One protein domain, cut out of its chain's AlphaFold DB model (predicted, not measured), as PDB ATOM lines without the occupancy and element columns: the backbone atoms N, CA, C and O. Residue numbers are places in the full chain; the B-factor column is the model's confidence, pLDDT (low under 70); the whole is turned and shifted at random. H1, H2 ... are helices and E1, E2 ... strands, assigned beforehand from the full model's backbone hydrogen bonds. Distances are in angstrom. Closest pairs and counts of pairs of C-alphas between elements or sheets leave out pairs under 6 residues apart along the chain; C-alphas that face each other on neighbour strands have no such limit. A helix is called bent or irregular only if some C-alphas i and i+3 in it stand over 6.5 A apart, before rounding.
ATOM      1  N   SER A   2     141.360 109.419  67.823       52.47
ATOM      2  CA  SER A   2     142.095 108.348  68.502       52.47
ATOM      3  C   SER A   2     141.124 107.207  68.809       52.47
ATOM      4  O   SER A   2     140.138 107.390  69.516       52.47
ATOM      5  N   LYS A   3     141.359 106.036  68.214       62.12
ATOM      6  CA  LYS A   3     140.528 104.849  68.423       62.12
ATOM      7  C   LYS A   3     140.791 104.338  69.846       62.12
ATOM      8  O   LYS A   3     141.938 104.041  70.179       62.12
ATOM      9  N   VAL A   4     139.762 104.282  70.691       77.56
ATOM     10  CA  VAL A   4     139.864 103.735  72.056       77.56
ATOM     11  C   VAL A   4     140.077 102.227  71.957       77.56
ATOM     12  O   VAL A   4     139.406 101.571  71.161       77.56
ATOM     13  N   ARG A   5     141.033 101.691  72.726       78.50
ATOM     14  CA  ARG A   5     141.314 100.252  72.758       78.50
ATOM     15  C   ARG A   5     140.072  99.507  73.260       78.50
ATOM     16  O   ARG A   5     139.672  99.781  74.386       78.50
ATOM     17  N   PRO A   6     139.477  98.596  72.469       81.50
ATOM     18  CA  PRO A   6     138.385  97.767  72.939       81.50
ATOM     19  C   PRO A   6     138.922  96.757  73.947       81.50
ATOM     20  O   PRO A   6     140.026  96.219  73.785       81.50
ATOM     21  N   ASP A   7     138.115  96.480  74.962       80.19
ATOM     22  CA  ASP A   7     138.339  95.335  75.826       80.19
ATOM     23  C   ASP A   7     138.098  94.032  75.061       80.19
ATOM     24  O   ASP A   7     137.423  93.986  74.026       80.19
ATOM     25  N   LYS A   8     138.698  92.951  75.560       79.56
ATOM     26  CA  LYS A   8     138.477  91.625  74.985       79.56
ATOM     27  C   LYS A   8     137.003  91.232  75.167       79.56
ATOM     28  O   LYS A   8     136.495  91.386  76.275       79.56
ATOM     29  N   PRO A   9     136.341  90.659  74.143       82.50
ATOM     30  CA  PRO A   9     134.947  90.226  74.261       82.50
ATOM     31  C   PRO A   9     134.737  89.149  75.338       82.50
ATOM     32  O   PRO A   9     133.675  89.085  75.949       82.50
ATOM     33  N   TYR A  10     135.743  88.297  75.567       84.19
ATOM     34  CA  TYR A  10     135.741  87.259  76.598       84.19
ATOM     35  C   TYR A  10     137.173  86.934  77.074       84.19
ATOM     36  O   TYR A  10     138.138  87.232  76.360       84.19
ATOM     37  N   PRO A  11     137.345  86.326  78.267       80.88
ATOM     38  CA  PRO A  11     138.662  86.085  78.871       80.88
ATOM     39  C   PRO A  11     139.604  85.225  78.013       80.88
ATOM     40  O   PRO A  11     140.777  85.561  77.859       80.88
ATOM     41  N   GLU A  12     139.069  84.183  77.374       82.69
ATOM     42  CA  GLU A  12     139.807  83.229  76.525       82.69
ATOM     43  C   GLU A  12     140.078  83.743  75.097       82.69
ATOM     44  O   GLU A  12     140.406  82.977  74.189       82.69
ATOM     45  N   PHE A  13     139.909  85.044  74.843       83.38
ATOM     46  CA  PHE A  13     140.073  85.588  73.500       83.38
ATOM     47  C   PHE A  13     141.542  85.541  73.050       83.38
ATOM     48  O   PHE A  13     142.430  86.157  73.660       83.38
ATOM     49  N   LEU A  14     141.767  84.817  71.948       81.94
ATOM     50  CA  LEU A  14     143.083  84.491  71.383       81.94
ATOM     51  C   LEU A  14     143.774  85.686  70.706       81.94
ATOM     52  O   LEU A  14     144.997  85.683  70.527       81.94
ATOM     53  N   LEU A  15     143.006  86.716  70.336       85.94
ATOM     54  CA  LEU A  15     143.528  87.951  69.761       85.94
ATOM     55  C   LEU A  15     143.703  89.026  70.847       85.94
ATOM     56  O   LEU A  15     143.015  89.072  71.865       85.94
ATOM     57  N   SER A  16     144.670  89.906  70.631       86.31
ATOM     58  CA  SER A  16     145.012  91.031  71.497       86.31
ATOM     59  C   SER A  16     144.865  92.342  70.730       86.31
ATOM     60  O   SER A  16     145.207  92.426  69.551       86.31
ATOM     61  N   ALA A  17     144.344  93.378  71.388       88.00
ATOM     62  CA  ALA A  17     144.128  94.681  70.770       88.00
ATOM     63  C   ALA A  17     145.434  95.500  70.737       88.00
ATOM     64  O   ALA A  17     145.921  95.979  71.765       88.00
ATOM     65  N   HIS A  18     146.003  95.699  69.547       85.62
ATOM     66  CA  HIS A  18     147.227  96.477  69.361       85.62
ATOM     67  C   HIS A  18     146.939  97.992  69.358       85.62
ATOM     68  O   HIS A  18     146.018  98.408  68.662       85.62
ATOM     69  N   PRO A  19     147.743  98.857  70.018       82.50
ATOM     70  CA  PRO A  19     147.503 100.310  70.093       82.50
ATOM     71  C   PRO A  19     147.262 101.028  68.751       82.50
ATOM     72  O   PRO A  19     146.645 102.084  68.719       82.50
ATOM     73  N   ARG A  20     147.730 100.448  67.638       81.50
ATOM     74  CA  ARG A  20     147.502 100.934  66.264       81.50
ATOM     75  C   ARG A  20     146.038 100.821  65.797       81.50
ATOM     76  O   ARG A  20     145.709 101.332  64.733       81.50
ATOM     77  N   GLY A  21     145.166 100.168  66.565       83.38
ATOM     78  CA  GLY A  21     143.755 100.002  66.218       83.38
ATOM     79  C   GLY A  21     143.428  98.698  65.493       83.38
ATOM     80  O   GLY A  21     142.384  98.641  64.849       83.38
ATOM     81  N   THR A  22     144.309  97.697  65.567       86.00
ATOM     82  CA  THR A  22     144.184  96.391  64.897       86.00
ATOM     83  C   THR A  22     144.228  95.240  65.895       86.00
ATOM     84  O   THR A  22     144.742  95.384  67.012       86.00
ATOM     85  N   TRP A  23     143.695  94.087  65.501       86.56
ATOM     86  CA  TRP A  23     143.897  92.847  66.246       86.56
ATOM     87  C   TRP A  23     145.276  92.245  65.929       86.56
ATOM     88  O   TRP A  23     145.795  92.386  64.821       86.56
ATOM     89  N   CYS A  24     145.904  91.599  66.909       87.31
ATOM     90  CA  CYS A  24     147.145  90.850  66.722       87.31
ATOM     91  C   CYS A  24     147.180  89.608  67.612       87.31
ATOM     92  O   CYS A  24     146.481  89.518  68.618       87.31
ATOM     93  N   THR A  25     148.019  88.639  67.269       86.81
ATOM     94  CA  THR A  25     148.237  87.450  68.102       86.81
ATOM     95  C   THR A  25     149.670  86.971  67.973       86.81
ATOM     96  O   THR A  25     150.332  87.245  66.973       86.81
ATOM     97  N   LYS A  26     150.179  86.289  68.996       84.12
ATOM     98  CA  LYS A  26     151.551  85.785  69.008       84.12
ATOM     99  C   LYS A  26     151.567  84.373  68.430       84.12
ATOM    100  O   LYS A  26     151.143  83.427  69.082       84.12
ATOM    101  N   LEU A  27     152.103  84.232  67.221       82.06
ATOM    102  CA  LEU A  27     152.175  82.973  66.478       82.06
ATOM    103  C   LEU A  27     153.628  82.687  66.082       82.06
ATOM    104  O   LEU A  27     154.215  83.429  65.300       82.06
ATOM    105  N   ARG A  28     154.226  81.615  66.628       78.94
ATOM    106  CA  ARG A  28     155.603  81.150  66.324       78.94
ATOM    107  C   ARG A  28     156.662  82.271  66.248       78.94
ATOM    108  O   ARG A  28     157.490  82.302  65.343       78.94
ATOM    109  N   GLY A  29     156.623  83.216  67.189       78.38
ATOM    110  CA  GLY A  29     157.576  84.336  67.255       78.38
ATOM    111  C   GLY A  29     157.279  85.504  66.304       78.38
ATOM    112  O   GLY A  29     158.008  86.491  66.320       78.38
ATOM    113  N   ARG A  30     156.199  85.434  65.520       77.50
ATOM    114  CA  ARG A  30     155.664  86.543  64.723       77.50
ATOM    115  C   ARG A  30     154.385  87.093  65.356       77.50
ATOM    116  O   ARG A  30     153.667  86.388  66.066       77.50
ATOM    117  N   LEU A  31     154.122  88.368  65.089       81.94
ATOM    118  CA  LEU A  31     152.910  89.081  65.495       81.94
ATOM    119  C   LEU A  31     152.156  89.519  64.231       81.94
ATOM    120  O   LEU A  31     152.310  90.668  63.816       81.94
ATOM    121  N   PRO A  32     151.415  88.619  63.556       79.50
ATOM    122  CA  PRO A  32     150.546  89.024  62.459       79.50
ATOM    123  C   PRO A  32     149.544  90.085  62.926       79.50
ATOM    124  O   PRO A  32     149.013  90.020  64.040       79.50
ATOM    125  N   TYR A  33     149.327  91.071  62.056       82.06
ATOM    126  CA  TYR A  33     148.355  92.140  62.241       82.06
ATOM    127  C   TYR A  33     147.144  91.871  61.355       82.06
ATOM    128  O   TYR A  33     147.291  91.603  60.163       82.06
ATOM    129  N   PHE A  34     145.972  91.984  61.956       81.56
ATOM    130  CA  PHE A  34     144.666  91.764  61.351       81.56
ATOM    131  C   PHE A  34     143.968  93.102  61.051       81.56
ATOM    132  O   PHE A  34     144.575  94.170  61.214       81.56
ATOM    133  N   ASP A  35     142.713  93.074  60.599       80.38
ATOM    134  CA  ASP A  35     141.920  94.277  60.348       80.38
ATOM    135  C   ASP A  35     141.651  95.114  61.608       80.38
ATOM    136  O   ASP A  35     141.941  94.714  62.750       80.38
ATOM    137  N   PRO A  36     141.155  96.353  61.410       82.00
ATOM    138  CA  PRO A  36     140.796  97.216  62.512       82.00
ATOM    139  C   PRO A  36     139.756  96.583  63.439       82.00
ATOM    140  O   PRO A  36     138.960  95.754  63.020       82.00
ATOM    141  N   TRP A  37     139.691  97.066  64.681       82.69
ATOM    142  CA  TRP A  37     138.812  96.581  65.764       82.69
ATOM    143  C   TRP A  37     137.288  96.498  65.510       82.69
ATOM    144  O   TRP A  37     136.538  96.243  66.445       82.69
ATOM    145  N   VAL A  38     136.817  96.756  64.291       78.62
ATOM    146  CA  VAL A  38     135.397  96.859  63.934       78.62
ATOM    147  C   VAL A  38     134.701  95.498  63.968       78.62
ATOM    148  O   VAL A  38     133.618  95.404  64.532       78.62
ATOM    149  N   ASP A  39     135.325  94.455  63.416       79.94
ATOM    150  CA  ASP A  39     134.740  93.114  63.337       79.94
ATOM    151  C   ASP A  39     135.711  92.076  63.909       79.94
ATOM    152  O   ASP A  39     136.593  91.543  63.237       79.94
ATOM    153  N   TRP A  40     135.582  91.829  65.211       81.62
ATOM    154  CA  TRP A  40     136.403  90.844  65.911       81.62
ATOM    155  C   TRP A  40     136.031  89.398  65.545       81.62
ATOM    156  O   TRP A  40     136.850  88.504  65.753       81.62
ATOM    157  N   GLN A  41     134.825  89.154  65.017       84.38
ATOM    158  CA  GLN A  41     134.349  87.814  64.665       84.38
ATOM    159  C   GLN A  41     134.964  87.355  63.349       84.38
ATOM    160  O   GLN A  41     135.523  86.259  63.294       84.38
ATOM    161  N   ALA A  42     134.917  88.206  62.321       81.56
ATOM    162  CA  ALA A  42     135.566  87.933  61.042       81.56
ATOM    163  C   ALA A  42     137.066  87.665  61.228       81.56
ATOM    164  O   ALA A  42     137.611  86.718  60.662       81.56
ATOM    165  N   GLU A  43     137.717  88.436  62.101       85.00
ATOM    166  CA  GLU A  43     139.142  88.259  62.373       85.00
ATOM    167  C   GLU A  43     139.475  87.015  63.188       85.00
ATOM    168  O   GLU A  43     140.511  86.382  62.976       85.00
ATOM    169  N   LEU A  44     138.585  86.609  64.094       85.75
ATOM    170  CA  LEU A  44     138.737  85.336  64.786       85.75
ATOM    171  C   LEU A  44     138.644  84.159  63.807       85.75
ATOM    172  O   LEU A  44     139.438  83.227  63.915       85.75
ATOM    173  N   ILE A  45     137.717  84.204  62.845       85.06
ATOM    174  CA  ILE A  45     137.568  83.169  61.810       85.06
ATOM    175  C   ILE A  45     138.835  83.094  60.952       85.06
ATOM    176  O   ILE A  45     139.414  82.020  60.806       85.06
ATOM    177  N   LEU A  46     139.321  84.238  60.470       81.75
ATOM    178  CA  LEU A  46     140.530  84.314  59.650       81.75
ATOM    179  C   LEU A  46     141.775  83.835  60.414       81.75
ATOM    180  O   LEU A  46     142.619  83.130  59.857       81.75
ATOM    181  N   TYR A  47     141.875  84.147  61.709       84.31
ATOM    182  CA  TYR A  47     142.899  83.570  62.574       84.31
ATOM    183  C   TYR A  47     142.771  82.048  62.688       84.31
ATOM    184  O   TYR A  47     143.785  81.366  62.576       84.31
ATOM    185  N   LEU A  48     141.570  81.507  62.912       85.44
ATOM    186  CA  LEU A  48     141.355  80.063  63.048       85.44
ATOM    187  C   LEU A  48     141.741  79.308  61.770       85.44
ATOM    188  O   LEU A  48     142.418  78.288  61.863       85.44
ATOM    189  N   GLU A  49     141.394  79.840  60.597       82.25
ATOM    190  CA  GLU A  49     141.793  79.276  59.302       82.25
ATOM    191  C   GLU A  49     143.316  79.302  59.109       82.25
ATOM    192  O   GLU A  49     143.926  78.320  58.685       82.25
ATOM    193  N   GLN A  50     143.957  80.420  59.454       80.94
ATOM    194  CA  GLN A  50     145.403  80.580  59.291       80.94
ATOM    195  C   GLN A  50     146.215  79.857  60.363       80.94
ATOM    196  O   GLN A  50     147.387  79.550  60.134       80.94
ATOM    197  N   ARG A  51     145.629  79.597  61.537       83.12
ATOM    198  CA  ARG A  51     146.303  78.964  62.671       83.12
ATOM    199  C   ARG A  51     146.904  77.640  62.229       83.12
ATOM    200  O   ARG A  51     148.103  77.440  62.398       83.12
ATOM    201  N   ASP A  52     146.116  76.774  61.610       81.88
ATOM    202  CA  ASP A  52     146.571  75.430  61.262       81.88
ATOM    203  C   ASP A  52     147.681  75.467  60.189       81.88
ATOM    204  O   ASP A  52     148.669  74.735  60.287       81.88
ATOM    205  N   ASP A  53     147.609  76.400  59.233       77.50
ATOM    206  CA  ASP A  53     148.670  76.635  58.247       77.50
ATOM    207  C   ASP A  53     149.969  77.147  58.888       77.50
ATOM    208  O   ASP A  53     151.055  76.641  58.589       77.50
ATOM    209  N   VAL A  54     149.873  78.110  59.807       76.38
ATOM    210  CA  VAL A  54     151.025  78.678  60.522       76.38
ATOM    211  C   VAL A  54     151.660  77.648  61.457       76.38
ATOM    212  O   VAL A  54     152.891  77.566  61.551       76.38
ATOM    213  N   HIS A  55     150.840  76.838  62.129       78.06
ATOM    214  CA  HIS A  55     151.296  75.719  62.951       78.06
ATOM    215  C   HIS A  55     151.992  74.648  62.100       78.06
ATOM    216  O   HIS A  55     153.030  74.136  62.517       78.06
ATOM    217  N   ALA A  56     151.517  74.401  60.876       82.44
ATOM    218  CA  ALA A  56     152.182  73.555  59.884       82.44
ATOM    219  C   ALA A  56     153.426  74.203  59.234       82.44
ATOM    220  O   ALA A  56     154.067  73.593  58.381       82.44
ATOM    221  N   GLY A  57     153.787  75.439  59.605       76.25
ATOM    222  CA  GLY A  57     154.948  76.154  59.065       76.25
ATOM    223  C   GLY A  57     154.757  76.726  57.658       76.25
ATOM    224  O   GLY A  57     155.732  77.159  57.044       76.25
ATOM    225  N   ARG A  58     153.523  76.759  57.150       76.12
ATOM    226  CA  ARG A  58     153.171  77.393  55.877       76.12
ATOM    227  C   ARG A  58     152.935  78.889  56.089       76.12
ATOM    228  O   ARG A  58     152.545  79.332  57.167       76.12
ATOM    229  N   ASN A  59     153.212  79.688  55.059       67.81
ATOM    230  CA  ASN A  59     152.948  81.123  55.108       67.81
ATOM    231  C   ASN A  59     151.443  81.333  54.850       67.81
ATOM    232  O   ASN A  59     150.973  80.901  53.791       67.81
ATOM    233  N   PRO A  60     150.683  81.937  55.781       67.31
ATOM    234  CA  PRO A  60     149.238  82.062  55.646       67.31
ATOM    235  C   PRO A  60     148.905  82.885  54.403       67.31
ATOM    236  O   PRO A  60     149.465  83.964  54.182       67.31
ATOM    237  N   LYS A  61     148.018  82.360  53.553       65.50
ATOM    238  CA  LYS A  61     147.557  83.085  52.368       65.50
ATOM    239  C   LYS A  61     146.705  84.253  52.845       65.50
ATOM    240  O   LYS A  61     145.628  84.057  53.396       65.50
ATOM    241  N   HIS A  62     147.182  85.473  52.637       58.12
ATOM    242  CA  HIS A  62     146.396  86.666  52.918       58.12
ATOM    243  C   HIS A  62     145.358  86.838  51.801       58.12
ATOM    244  O   HIS A  62     145.602  87.523  50.808       58.12
ATOM    245  N   ILE A  63     144.220  86.149  51.921       55.12
ATOM    246  CA  ILE A  63     143.104  86.244  50.973       55.12
ATOM    247  C   ILE A  63     142.333  87.534  51.277       55.12
ATOM    248  O   ILE A  63     141.237  87.512  51.816       55.12
ATOM    249  N   LYS A  64     142.914  88.693  50.963       54.75
ATOM    250  CA  LYS A  64     142.163  89.956  50.934       54.75
ATOM    251  C   LYS A  64     141.964  90.389  49.506       54.75
ATOM    252  O   LYS A  64     142.739  91.224  49.061       54.75
ATOM    253  N   GLY A  65     140.997  89.780  48.808       53.88
ATOM    254  CA  GLY A  65     140.356  90.264  47.564       53.88
ATOM    255  C   GLY A  65     141.253  90.793  46.434       53.88
ATOM    256  O   GLY A  65     140.762  91.371  45.474       53.88
TER     257      GLY A  65
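This is residues 2 to 65 of the 106 residues of an uncharacterized protein of Anatilimnocola aggregata (UniProt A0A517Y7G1). A small antiparallel sheet of three short strands has one longer helix, H1, over one of its faces, with no named helix on the other; H1 is over the sheet with its earlier part, and its later part reaches beyond the strands. A long stretch with no named element, residues 2 to 15, loops before E1, and after H1 residues 56 to 65 turn back. The printed part has 64 residues, with three named strands and one named helix in the order E1, E2, E3, H1, and the sheet runs E1, E2, E3. The class is mixed, helices and strands, though under half of the residues are in named elements. The whole is compact, with a radius of gyration of the C-alphas of 11.8 A and spans of 35 by 29 by 19 A.

The inner strand of the sheet is E2, residues 22 to 24. Its neighbour E1, residues 16 to 18, is an edge strand and antiparallel to it, with 132 degrees between their directions; N 16 and O 24 are within hydrogen-bond range at 2.7 A, as are N 18 and O 22 at 2.8 A. On the other side of E2 is the edge strand E3, residues 33 to 36, antiparallel at 149 degrees, with N 34 and O 23 within range at 2.9 A. E1 and E2 form a hairpin, as do E2 and E3, and the three make a meander, each strand the antiparallel neighbour of the one before. H1, residues 40 to 55, is on the sheet at a height of 9.6 A, giving two layers, a helix on one face of a sheet. It lies over E3 and runs along the strands, at 11 degrees to E3 on the local plane. The closest C-alphas of E3 and H1 are those of Phe 34 and Glu 43, 6.6 A apart; those of E2 and H1 are Trp 23 and Glu 43, 7.7 A apart. In H1, 10 of 12 O i to N i+4 pairs are within hydrogen-bond range.

E1 begins at C-alpha 16, (145.012, 91.031, 71.497), and is 6.3 A long from first to last C-alpha. E2 measures 6.5 A and E3 9.1 A. H1 measures 21.4 A, from C-alpha 40 at (136.403, 90.844, 65.911) to C-alpha 55 at (151.296, 75.719, 62.951). It has a kink of 32 degrees near residue 49 and is neither bent nor irregular, but only just: C-alphas 49 and 52 are 6.4 A apart.

The two C-alphas farthest apart are those of Ser 2 and Ala 56, at 37.2 A. The printed part has no cut. The links E1 to E2 and E3 to H1 are tight, E2 to E3 is short, and no link is long. The mean pLDDT of the printed part is 78.9; residues 2 to 3 and 59 to 65 are under 70.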